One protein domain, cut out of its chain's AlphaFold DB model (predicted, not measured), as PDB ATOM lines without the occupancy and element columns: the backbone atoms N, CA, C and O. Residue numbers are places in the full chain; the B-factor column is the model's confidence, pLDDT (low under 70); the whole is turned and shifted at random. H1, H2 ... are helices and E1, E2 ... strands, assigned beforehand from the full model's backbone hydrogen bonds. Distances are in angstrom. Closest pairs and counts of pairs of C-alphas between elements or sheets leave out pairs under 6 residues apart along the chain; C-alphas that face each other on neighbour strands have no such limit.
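This is residues 7 to 74 of the 89 residues of an uncharacterized protein of Virgibacillus dakarensis (UniProt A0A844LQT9). Picture a loose dumbbell: two helices, H1 and H2, lie side by side at one end, and a small twisted sheet of three strands, E1, E2 and E3, makes the other end, with no named helix on the sheet. Between the two ends runs a long stretch without a named element, residues 20 to 42, which loops out on its way from H1 to the sheet, while the short stretch 66 to 68 leads back from the sheet to H2. The printed part has 68 residues, with two named helices and three named strands in the order H1, E1, E2, E3, H2; the sheet's order is E2, E1, E3, all antiparallel. The class is mixed, helices and strands, with under half of the residues in named elements. The whole is loose, with a radius of gyration of the C-alphas of 13.9 A, and elongated, spanning 41 by 22 by 19 A.

Find C-alpha 7 at (-7.246, 39.066, 14.370); from there H1, residues 7 to 19, runs 18.4 A to C-alpha 19 at (-5.121, 24.848, 2.829). Pass residues 20 to 42 and you reach E1, residues 43 to 48, 15.8 A long. E2 follows at residues 51 to 54, 10.5 A, and E3 at residues 63 to 65, 6.5 A. H2, residues 69 to 74, runs 8.8 A and ends at C-alpha 74, (3.574, 29.435, 7.556).

Start with H1, which touches H2: the closest C-alphas are those of Ser 9 and Val 69, 4.4 A apart. Their lines stand at a shallow tilt of 8 degrees, the same way. In both helices every O i to N i+4 pair is within hydrogen-bond range. Neither helix is on the sheet. Now look at E1, the inner strand, whose pairing is staggered: residues 43 to 45 pair with E3 and residues 45 to 48 with E2. E1 and E2 form an antiparallel hairpin at 140 degrees, with N 46 and O 53 within hydrogen-bond range at 2.9 A. E1 and E3 are antiparallel too, at 140 degrees, with N 43 and O 65 at 2.8 A. The edge strands E2 and E3 are apart.

The C-alphas farthest apart, those of Glu 19 and His 49, are 42.1 A from each other. The printed part has no cut. The link from H1 to E1, 23 residues, is long; the one from E2 to E3, 8 residues, is short, and those from E1 to E2 and from E3 to H2 are tight. The mean pLDDT of the printed part is 95.5, and no printed residue is under 70.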
ATOM      1  N   SER A   7      -6.186  39.428  15.313       96.69
ATOM      2  CA  SER A   7      -7.246  39.066  14.370       96.69
ATOM      3  C   SER A   7      -6.670  38.532  13.061       96.69
ATOM      4  O   SER A   7      -7.154  37.528  12.539       96.69
ATOM      5  N   ALA A   8      -5.616  39.173  12.550       97.19
ATOM      6  CA  ALA A   8      -4.955  38.726  11.331       97.19
ATOM      7  C   ALA A   8      -4.263  37.370  11.528       97.19
ATOM      8  O   ALA A   8      -4.378  36.512  10.658       97.19
ATOM      9  N   SER A   9      -3.614  37.139  12.673       97.50
ATOM     10  CA  SER A   9      -2.955  35.865  12.968       97.50
ATOM     11  C   SER A   9      -3.942  34.711  13.157       97.50
ATOM     12  O   SER A   9      -3.667  33.612  12.688       97.50
ATOM     13  N   ILE A  10      -5.105  34.937  13.785       97.50
ATOM     14  CA  ILE A  10      -6.165  33.912  13.888       97.50
ATOM     15  C   ILE A  10      -6.642  33.508  12.491       97.50
ATOM     16  O   ILE A  10      -6.742  32.319  12.178       97.50
ATOM     17  N   LEU A  11      -6.912  34.497  11.632       97.38
ATOM     18  CA  LEU A  11      -7.343  34.244  10.261       97.38
ATOM     19  C   LEU A  11      -6.251  33.528   9.453       97.38
ATOM     20  O   LEU A  11      -6.559  32.598   8.714       97.38
ATOM     21  N   ALA A  12      -4.991  33.941   9.607       97.50
ATOM     22  CA  ALA A  12      -3.846  33.328   8.945       97.50
ATOM     23  C   ALA A  12      -3.670  31.859   9.351       97.50
ATOM     24  O   ALA A  12      -3.579  31.009   8.472       97.50
ATOM     25  N   GLN A  13      -3.718  31.552  10.654       97.44
ATOM     26  CA  GLN A  13      -3.610  30.174  11.139       97.44
ATOM     27  C   GLN A  13      -4.753  29.302  10.626       97.44
ATOM     28  O   GLN A  13      -4.523  28.163  10.227       97.44
ATOM     29  N   THR A  14      -5.976  29.839  10.637       97.12
ATOM     30  CA  THR A  14      -7.166  29.126  10.162       97.12
ATOM     31  C   THR A  14      -7.001  28.748   8.693       97.12
ATOM     32  O   THR A  14      -7.104  27.573   8.357       97.12
ATOM     33  N   LYS A  15      -6.641  29.720   7.844       97.56
ATOM     34  CA  LYS A  15      -6.399  29.489   6.413       97.56
ATOM     35  C   LYS A  15      -5.271  28.498   6.164       97.56
ATOM     36  O   LYS A  15      -5.457  27.567   5.397       97.56
ATOM     37  N   TYR A  16      -4.141  28.658   6.852       97.62
ATOM     38  CA  TYR A  16      -3.005  27.746   6.725       97.62
ATOM     39  C   TYR A  16      -3.400  26.298   7.051       97.62
ATOM     40  O   TYR A  16      -3.071  25.380   6.305       97.62
ATOM     41  N   CYS A  17      -4.161  26.081   8.130       97.06
ATOM     42  CA  CYS A  17      -4.625  24.739   8.487       97.06
ATOM     43  C   CYS A  17      -5.634  24.180   7.466       97.06
ATOM     44  O   CYS A  17      -5.593  22.989   7.176       97.06
ATOM     45  N   GLU A  18      -6.520  25.017   6.918       97.00
ATOM     46  CA  GLU A  18      -7.484  24.617   5.881       97.00
ATOM     47  C   GLU A  18      -6.793  24.237   4.561       97.00
ATOM     48  O   GLU A  18      -7.101  23.192   3.992       97.00
ATOM     49  N   GLU A  19      -5.846  25.052   4.091       97.38
ATOM     50  CA  GLU A  19      -5.121  24.848   2.829       97.38
ATOM     51  C   GLU A  19      -4.220  23.604   2.885       97.38
ATOM     52  O   GLU A  19      -4.252  22.758   1.987       97.38
ATOM     53  N   GLU A  20      -3.481  23.431   3.983       96.56
ATOM     54  CA  GLU A  20      -2.582  22.289   4.195       96.56
ATOM     55  C   GLU A  20      -3.308  21.036   4.725       96.56
ATOM     56  O   GLU A  20      -2.684  19.997   4.941       96.56
ATOM     57  N   HIS A  21      -4.631  21.105   4.929       96.81
ATOM     58  CA  HIS A  21      -5.457  20.023   5.487       96.81
ATOM     59  C   HIS A  21      -4.948  19.513   6.853       96.81
ATOM     60  O   HIS A  21      -4.994  18.315   7.156       96.81
ATOM     61  N   LEU A  22      -4.457  20.429   7.689       95.12
ATOM     62  CA  LEU A  22      -3.908  20.151   9.014       95.12
ATOM     63  C   LEU A  22      -4.968  20.330  10.117       95.12
ATOM     64  O   LEU A  22      -5.844  21.191  10.016       95.12
ATOM     65  N   PRO A  23      -4.886  19.568  11.221       95.00
ATOM     66  CA  PRO A  23      -5.726  19.802  12.392       95.00
ATOM     67  C   PRO A  23      -5.451  21.181  13.011       95.00
ATOM     68  O   PRO A  23      -4.306  21.558  13.262       95.00
ATOM     69  N   HIS A  24      -6.513  21.925  13.320       95.44
ATOM     70  CA  HIS A  24      -6.402  23.238  13.948       95.44
ATOM     71  C   HIS A  24      -6.274  23.103  15.478       95.44
ATOM     72  O   HIS A  24      -7.269  22.970  16.186       95.44
ATOM     73  N   PHE A  25      -5.036  23.137  15.989       96.12
ATOM     74  CA  PHE A  25      -4.746  23.016  17.430       96.12
ATOM     75  C   PHE A  25      -4.789  24.340  18.203       96.12
ATOM     76  O   PHE A  25      -5.007  24.349  19.417       96.12
ATOM     77  N   ALA A  26      -4.513  25.460  17.536       95.12
ATOM     78  CA  ALA A  26      -4.494  26.762  18.185       95.12
ATOM     79  C   ALA A  26      -5.891  27.139  18.728       95.12
ATOM     80  O   ALA A  26      -6.904  26.829  18.102       95.12
ATOM     81  N   PRO A  27      -5.979  27.818  19.887       94.88
ATOM     82  CA  PRO A  27      -7.246  28.309  20.413       94.88
ATOM     83  C   PRO A  27      -7.907  29.272  19.422       94.88
ATOM     84  O   PRO A  27      -7.272  30.218  18.953       94.88
ATOM     85  N   THR A  28      -9.202  29.081  19.166       93.75
ATOM     86  CA  THR A  28      -9.987  29.859  18.190       93.75
ATOM     87  C   THR A  28     -10.038  31.357  18.485       93.75
ATOM     88  O   THR A  28     -10.126  32.160  17.562       93.75
ATOM     89  N   ASP A  29      -9.957  31.761  19.753       95.06
ATOM     90  CA  ASP A  29      -9.902  33.167  20.177       95.06
ATOM     91  C   ASP A  29      -8.467  33.662  20.456       95.06
ATOM     92  O   ASP A  29      -8.256  34.771  20.960       95.06
ATOM     93  N   GLY A  30      -7.467  32.823  20.173       96.00
ATOM     94  CA  GLY A  30      -6.057  33.062  20.454       96.00
ATOM     95  C   GLY A  30      -5.674  32.963  21.933       96.00
ATOM     96  O   GLY A  30      -4.488  33.041  22.245       96.00
ATOM     97  N   ARG A  31      -6.606  32.782  22.879       97.69
ATOM     98  CA  ARG A  31      -6.284  32.773  24.315       97.69
ATOM     99  C   ARG A  31      -5.897  31.380  24.782       97.69
ATOM    100  O   ARG A  31      -6.672  30.432  24.731       97.69
ATOM    101  N   CYS A  32      -4.687  31.267  25.319       97.19
ATOM    102  CA  CYS A  32      -4.226  30.020  25.910       97.19
ATOM    103  C   CYS A  32      -5.121  29.608  27.088       97.19
ATOM    104  O   CYS A  32      -5.304  30.376  28.035       97.19
ATOM    105  N   TRP A  33      -5.609  28.368  27.090       95.81
ATOM    106  CA  TRP A  33      -6.446  27.851  28.175       95.81
ATOM    107  C   TRP A  33      -5.707  27.773  29.520       95.81
ATOM    108  O   TRP A  33      -6.352  27.879  30.563       95.81
ATOM    109  N   ASN A  34      -4.376  27.646  29.506       96.12
ATOM    110  CA  ASN A  34      -3.550  27.558  30.706       96.12
ATOM    111  C   ASN A  34      -3.180  28.948  31.254       96.12
ATOM    112  O   ASN A  34      -3.588  29.310  32.352       96.12
ATOM    113  N   CYS A  35      -2.456  29.768  30.480       95.12
ATOM    114  CA  CYS A  35      -1.957  31.069  30.958       95.12
ATOM    115  C   CYS A  35      -2.868  32.269  30.654       95.12
ATOM    116  O   CYS A  35      -2.502  33.405  30.956       95.12
ATOM    117  N   LYS A  36      -4.019  32.041  30.004       95.69
ATOM    118  CA  LYS A  36      -5.052  33.043  29.662       95.69
ATOM    119  C   LYS A  36      -4.586  34.213  28.791       95.69
ATOM    120  O   LYS A  36      -5.341  35.146  28.548       95.69
ATOM    121  N   THR A  37      -3.353  34.162  28.297       95.69
ATOM    122  CA  THR A  37      -2.769  35.203  27.448       95.69
ATOM    123  C   THR A  37      -2.988  34.864  25.987       95.69
ATOM    124  O   THR A  37      -2.957  33.686  25.614       95.69
ATOM    125  N   ASN A  38      -3.217  35.891  25.172       97.44
ATOM    126  CA  ASN A  38      -3.376  35.713  23.740       97.44
ATOM    127  C   ASN A  38      -2.028  35.371  23.093       97.44
ATOM    128  O   ASN A  38      -1.090  36.151  23.206       97.44
ATOM    129  N   ILE A  39      -1.945  34.223  22.421       97.69
ATOM    130  CA  ILE A  39      -0.708  33.683  21.845       97.69
ATOM    131  C   ILE A  39      -0.151  34.510  20.686       97.69
ATOM    132  O   ILE A  39       1.021  34.365  20.347       97.69
ATOM    133  N   TYR A  40      -0.981  35.359  20.080       97.69
ATOM    134  CA  TYR A  40      -0.615  36.229  18.965       97.69
ATOM    135  C   TYR A  40      -0.207  37.636  19.418       97.69
ATOM    136  O   TYR A  40       0.160  38.471  18.593       97.69
ATOM    137  N   MET A  41      -0.268  37.919  20.724       96.19
ATOM    138  CA  MET A  41       0.218  39.176  21.288       96.19
ATOM    139  C   MET A  41       1.672  39.037  21.743       96.19
ATOM    140  O   MET A  41       2.061  37.980  22.246       96.19
ATOM    141  N   PRO A  42       2.477  40.105  21.630       96.38
ATOM    142  CA  PRO A  42       3.812  40.097  22.187       96.38
ATOM    143  C   PRO A  42       3.730  40.069  23.718       96.38
ATOM    144  O   PRO A  42       2.904  40.737  24.339       96.38
ATOM    145  N   SER A  43       4.593  39.281  24.346       95.62
ATOM    146  CA  SER A  43       4.817  39.295  25.792       95.62
ATOM    147  C   SER A  43       6.308  39.280  26.065       95.62
ATOM    148  O   SER A  43       7.003  38.367  25.603       95.62
ATOM    149  N   GLY A  44       6.762  40.277  26.822       96.38
ATOM    150  CA  GLY A  44       8.141  40.410  27.263       96.38
ATOM    151  C   GLY A  44       8.450  39.538  28.477       96.38
ATOM    152  O   GLY A  44       7.618  39.375  29.378       96.38
ATOM    153  N   TRP A  45       9.666  39.003  28.507       95.94
ATOM    154  CA  TRP A  45      10.192  38.179  29.583       95.94
ATOM    155  C   TRP A  45      11.620  38.579  29.942       95.94
ATOM    156  O   TRP A  45      12.440  38.832  29.066       95.94
ATOM    157  N   GLU A  46      11.899  38.559  31.238       95.94
ATOM    158  CA  GLU A  46      13.237  38.577  31.828       95.94
ATOM    159  C   GLU A  46      13.653  37.127  32.110       95.94
ATOM    160  O   GLU A  46      12.859  36.346  32.662       95.94
ATOM    161  N   ILE A  47      14.875  36.751  31.727       93.81
ATOM    162  CA  ILE A  47      15.439  35.433  32.007       93.81
ATOM    163  C   ILE A  47      16.057  35.473  33.404       93.81
ATOM    164  O   ILE A  47      16.928  36.275  33.716       93.81
ATOM    165  N   ILE A  48      15.608  34.567  34.267       93.75
ATOM    166  CA  ILE A  48      16.129  34.417  35.629       93.75
ATOM    167  C   ILE A  48      16.799  33.050  35.768       93.75
ATOM    168  O   ILE A  48      16.525  32.139  34.989       93.75
ATOM    169  N   HIS A  49      17.641  32.876  36.792       91.50
ATOM    170  CA  HIS A  49      18.442  31.656  36.994       91.50
ATOM    171  C   HIS A  49      17.676  30.331  36.801       91.50
ATOM    172  O   HIS A  49      18.243  29.378  36.276       91.50
ATOM    173  N   PHE A  50      16.397  30.273  37.194       89.31
ATOM    174  CA  PHE A  50      15.542  29.088  37.051       89.31
ATOM    175  C   PHE A  50      14.207  29.392  36.364       89.31
ATOM    176  O   PHE A  50      13.142  29.003  36.843       89.31
ATOM    177  N   GLY A  51      14.241  30.100  35.236       89.12
ATOM    178  CA  GLY A  51      13.072  30.247  34.376       89.12
ATOM    179  C   GLY A  51      12.962  31.626  33.757       89.12
ATOM    180  O   GLY A  51      13.952  32.245  33.381       89.12
ATOM    181  N   LYS A  52      11.726  32.101  33.631       93.38
ATOM    182  CA  LYS A  52      11.424  33.406  33.053       93.38
ATOM    183  C   LYS A  52      10.287  34.074  33.804       93.38
ATOM    184  O   LYS A  52       9.330  33.414  34.215       93.38
ATOM    185  N   ARG A  53      10.380  35.388  33.952       93.00
ATOM    186  CA  ARG A  53       9.367  36.228  34.593       93.00
ATOM    187  C   ARG A  53       8.862  37.257  33.592       93.00
ATOM    188  O   ARG A  53       9.629  37.743  32.773       93.00
ATOM    189  N   ARG A  54       7.564  37.567  33.634       92.75
ATOM    190  CA  ARG A  54       6.999  38.620  32.782       92.75
ATOM    191  C   ARG A  54       7.506  39.984  33.214       92.75
ATOM    192  O   ARG A  54       7.475  40.285  34.405       92.75
ATOM    193  N   VAL A  55       7.880  40.798  32.237       94.12
ATOM    194  CA  VAL A  55       8.156  42.223  32.437       94.12
ATOM    195  C   VAL A  55       6.926  43.052  32.077       94.12
ATOM    196  O   VAL A  55       6.084  42.625  31.283       94.12
ATOM    197  N   SER A  56       6.797  44.222  32.698       90.19
ATOM    198  CA  SER A  56       5.693  45.152  32.445       90.19
ATOM    199  C   SER A  56       5.845  45.890  31.118       90.19
ATOM    200  O   SER A  56       4.852  46.074  30.419       90.19
ATOM    201  N   ASN A  57       7.072  46.272  30.757       92.00
ATOM    202  CA  ASN A  57       7.372  46.941  29.496       92.00
ATOM    203  C   ASN A  57       8.116  45.987  28.569       92.00
ATOM    204  O   ASN A  57       9.000  45.251  29.001       92.00
ATOM    205  N   LEU A  58       7.770  46.019  27.284       90.75
ATOM    206  CA  LEU A  58       8.441  45.212  26.266       90.75
ATOM    207  C   LEU A  58       9.891  45.651  26.026       90.75
ATOM    208  O   LEU A  58      10.710  44.801  25.704       90.75
ATOM    209  N   ASP A  59      10.209  46.931  26.225       92.75
ATOM    210  CA  ASP A  59      11.565  47.466  26.029       92.75
ATOM    211  C   ASP A  59      12.569  46.920  27.057       92.75
ATOM    212  O   ASP A  59      13.760  46.827  26.772       92.75
ATOM    213  N   ASP A  60      12.075  46.495  28.223       92.88
ATOM    214  CA  ASP A  60      12.869  45.873  29.286       92.88
ATOM    215  C   ASP A  60      13.000  44.345  29.096       92.88
ATOM    216  O   ASP A  60      13.559  43.648  29.944       92.88
ATOM    217  N   ALA A  61      12.428  43.783  28.024       94.88
ATOM    218  CA  ALA A  61      12.387  42.342  27.813       94.88
ATOM    219  C   ALA A  61      13.685  41.815  27.193       94.88
ATOM    220  O   ALA A  61      14.069  42.197  26.090       94.88
ATOM    221  N   GLU A  62      14.288  40.819  27.836       95.25
ATOM    222  CA  GLU A  62      15.381  40.035  27.248       95.25
ATOM    223  C   GLU A  62      14.869  39.056  26.182       95.25
ATOM    224  O   GLU A  62      15.585  38.684  25.253       95.25
ATOM    225  N   LEU A  63      13.608  38.632  26.310       94.62
ATOM    226  CA  LEU A  63      12.933  37.747  25.371       94.62
ATOM    227  C   LEU A  63      11.510  38.232  25.098       94.62
ATOM    228  O   LEU A  63      10.687  38.332  26.008       94.62
ATOM    229  N   VAL A  64      11.173  38.412  23.822       95.75
ATOM    230  CA  VAL A  64       9.794  38.643  23.380       95.75
ATOM    231  C   VAL A  64       9.228  37.354  22.796       95.75
ATOM    232  O   VAL A  64       9.809  36.728  21.915       95.75
ATOM    233  N   THR A  65       8.070  36.949  23.305       96.00
ATOM    234  CA  THR A  65       7.313  35.785  22.819       96.00
ATOM    235  C   THR A  65       6.001  36.231  22.200       96.00
ATOM    236  O   THR A  65       5.507  37.307  22.521       96.00
ATOM    237  N   GLY A  66       5.410  35.375  21.376       96.44
ATOM    238  CA  GLY A  66       4.178  35.644  20.644       96.44
ATOM    239  C   GLY A  66       4.302  35.083  19.235       96.44
ATOM    240  O   GLY A  66       5.405  34.784  18.775       96.44
ATOM    241  N   ILE A  67       3.175  34.910  18.561       97.19
ATOM    242  CA  ILE A  67       3.126  34.420  17.185       97.19
ATOM    243  C   ILE A  67       2.695  35.574  16.286       97.19
ATOM    244  O   ILE A  67       1.601  36.123  16.422       97.19
ATOM    245  N   THR A  68       3.584  35.953  15.377       97.50
ATOM    246  CA  THR A  68       3.331  36.982  14.368       97.50
ATOM    247  C   THR A  68       2.411  36.449  13.275       97.50
ATOM    248  O   THR A  68       2.253  35.235  13.127       97.50
ATOM    249  N   VAL A  69       1.831  37.349  12.480       97.19
ATOM    250  CA  VAL A  69       0.964  36.968  11.350       97.19
ATOM    251  C   VAL A  69       1.716  36.066  10.371       97.19
ATOM    252  O   VAL A  69       1.201  35.029   9.973       97.19
ATOM    253  N   GLU A  70       2.963  36.423  10.054       96.94
ATOM    254  CA  GLU A  70       3.840  35.643   9.171       96.94
ATOM    255  C   GLU A  70       4.108  34.239   9.717       96.94
ATOM    256  O   GLU A  70       4.107  33.268   8.969       96.94
ATOM    257  N   LYS A  71       4.311  34.096  11.029       96.44
ATOM    258  CA  LYS A  71       4.514  32.774  11.616       96.44
ATOM    259  C   LYS A  71       3.224  31.948  11.581       96.44
ATOM    260  O   LYS A  71       3.263  30.781  11.215       96.44
ATOM    261  N   ALA A  72       2.084  32.567  11.895       97.00
ATOM    262  CA  ALA A  72       0.775  31.915  11.843       97.00
ATOM    263  C   ALA A  72       0.362  31.487  10.422       97.00
ATOM    264  O   ALA A  72      -0.408  30.548  10.263       97.00
ATOM    265  N   SER A  73       0.856  32.164   9.381       97.06
ATOM    266  CA  SER A  73       0.568  31.802   7.989       97.06
ATOM    267  C   SER A  73       1.464  30.701   7.427       97.06
ATOM    268  O   SER A  73       1.186  30.226   6.334       97.06
ATOM    269  N   ASN A  74       2.560  30.346   8.103       97.00
ATOM    270  CA  ASN A  74       3.574  29.435   7.556       97.00
ATOM    271  C   ASN A  74       3.872  28.225   8.452       97.00
ATOM    272  O   ASN A  74       4.510  27.278   7.996       97.00
TER     273      ASN A  74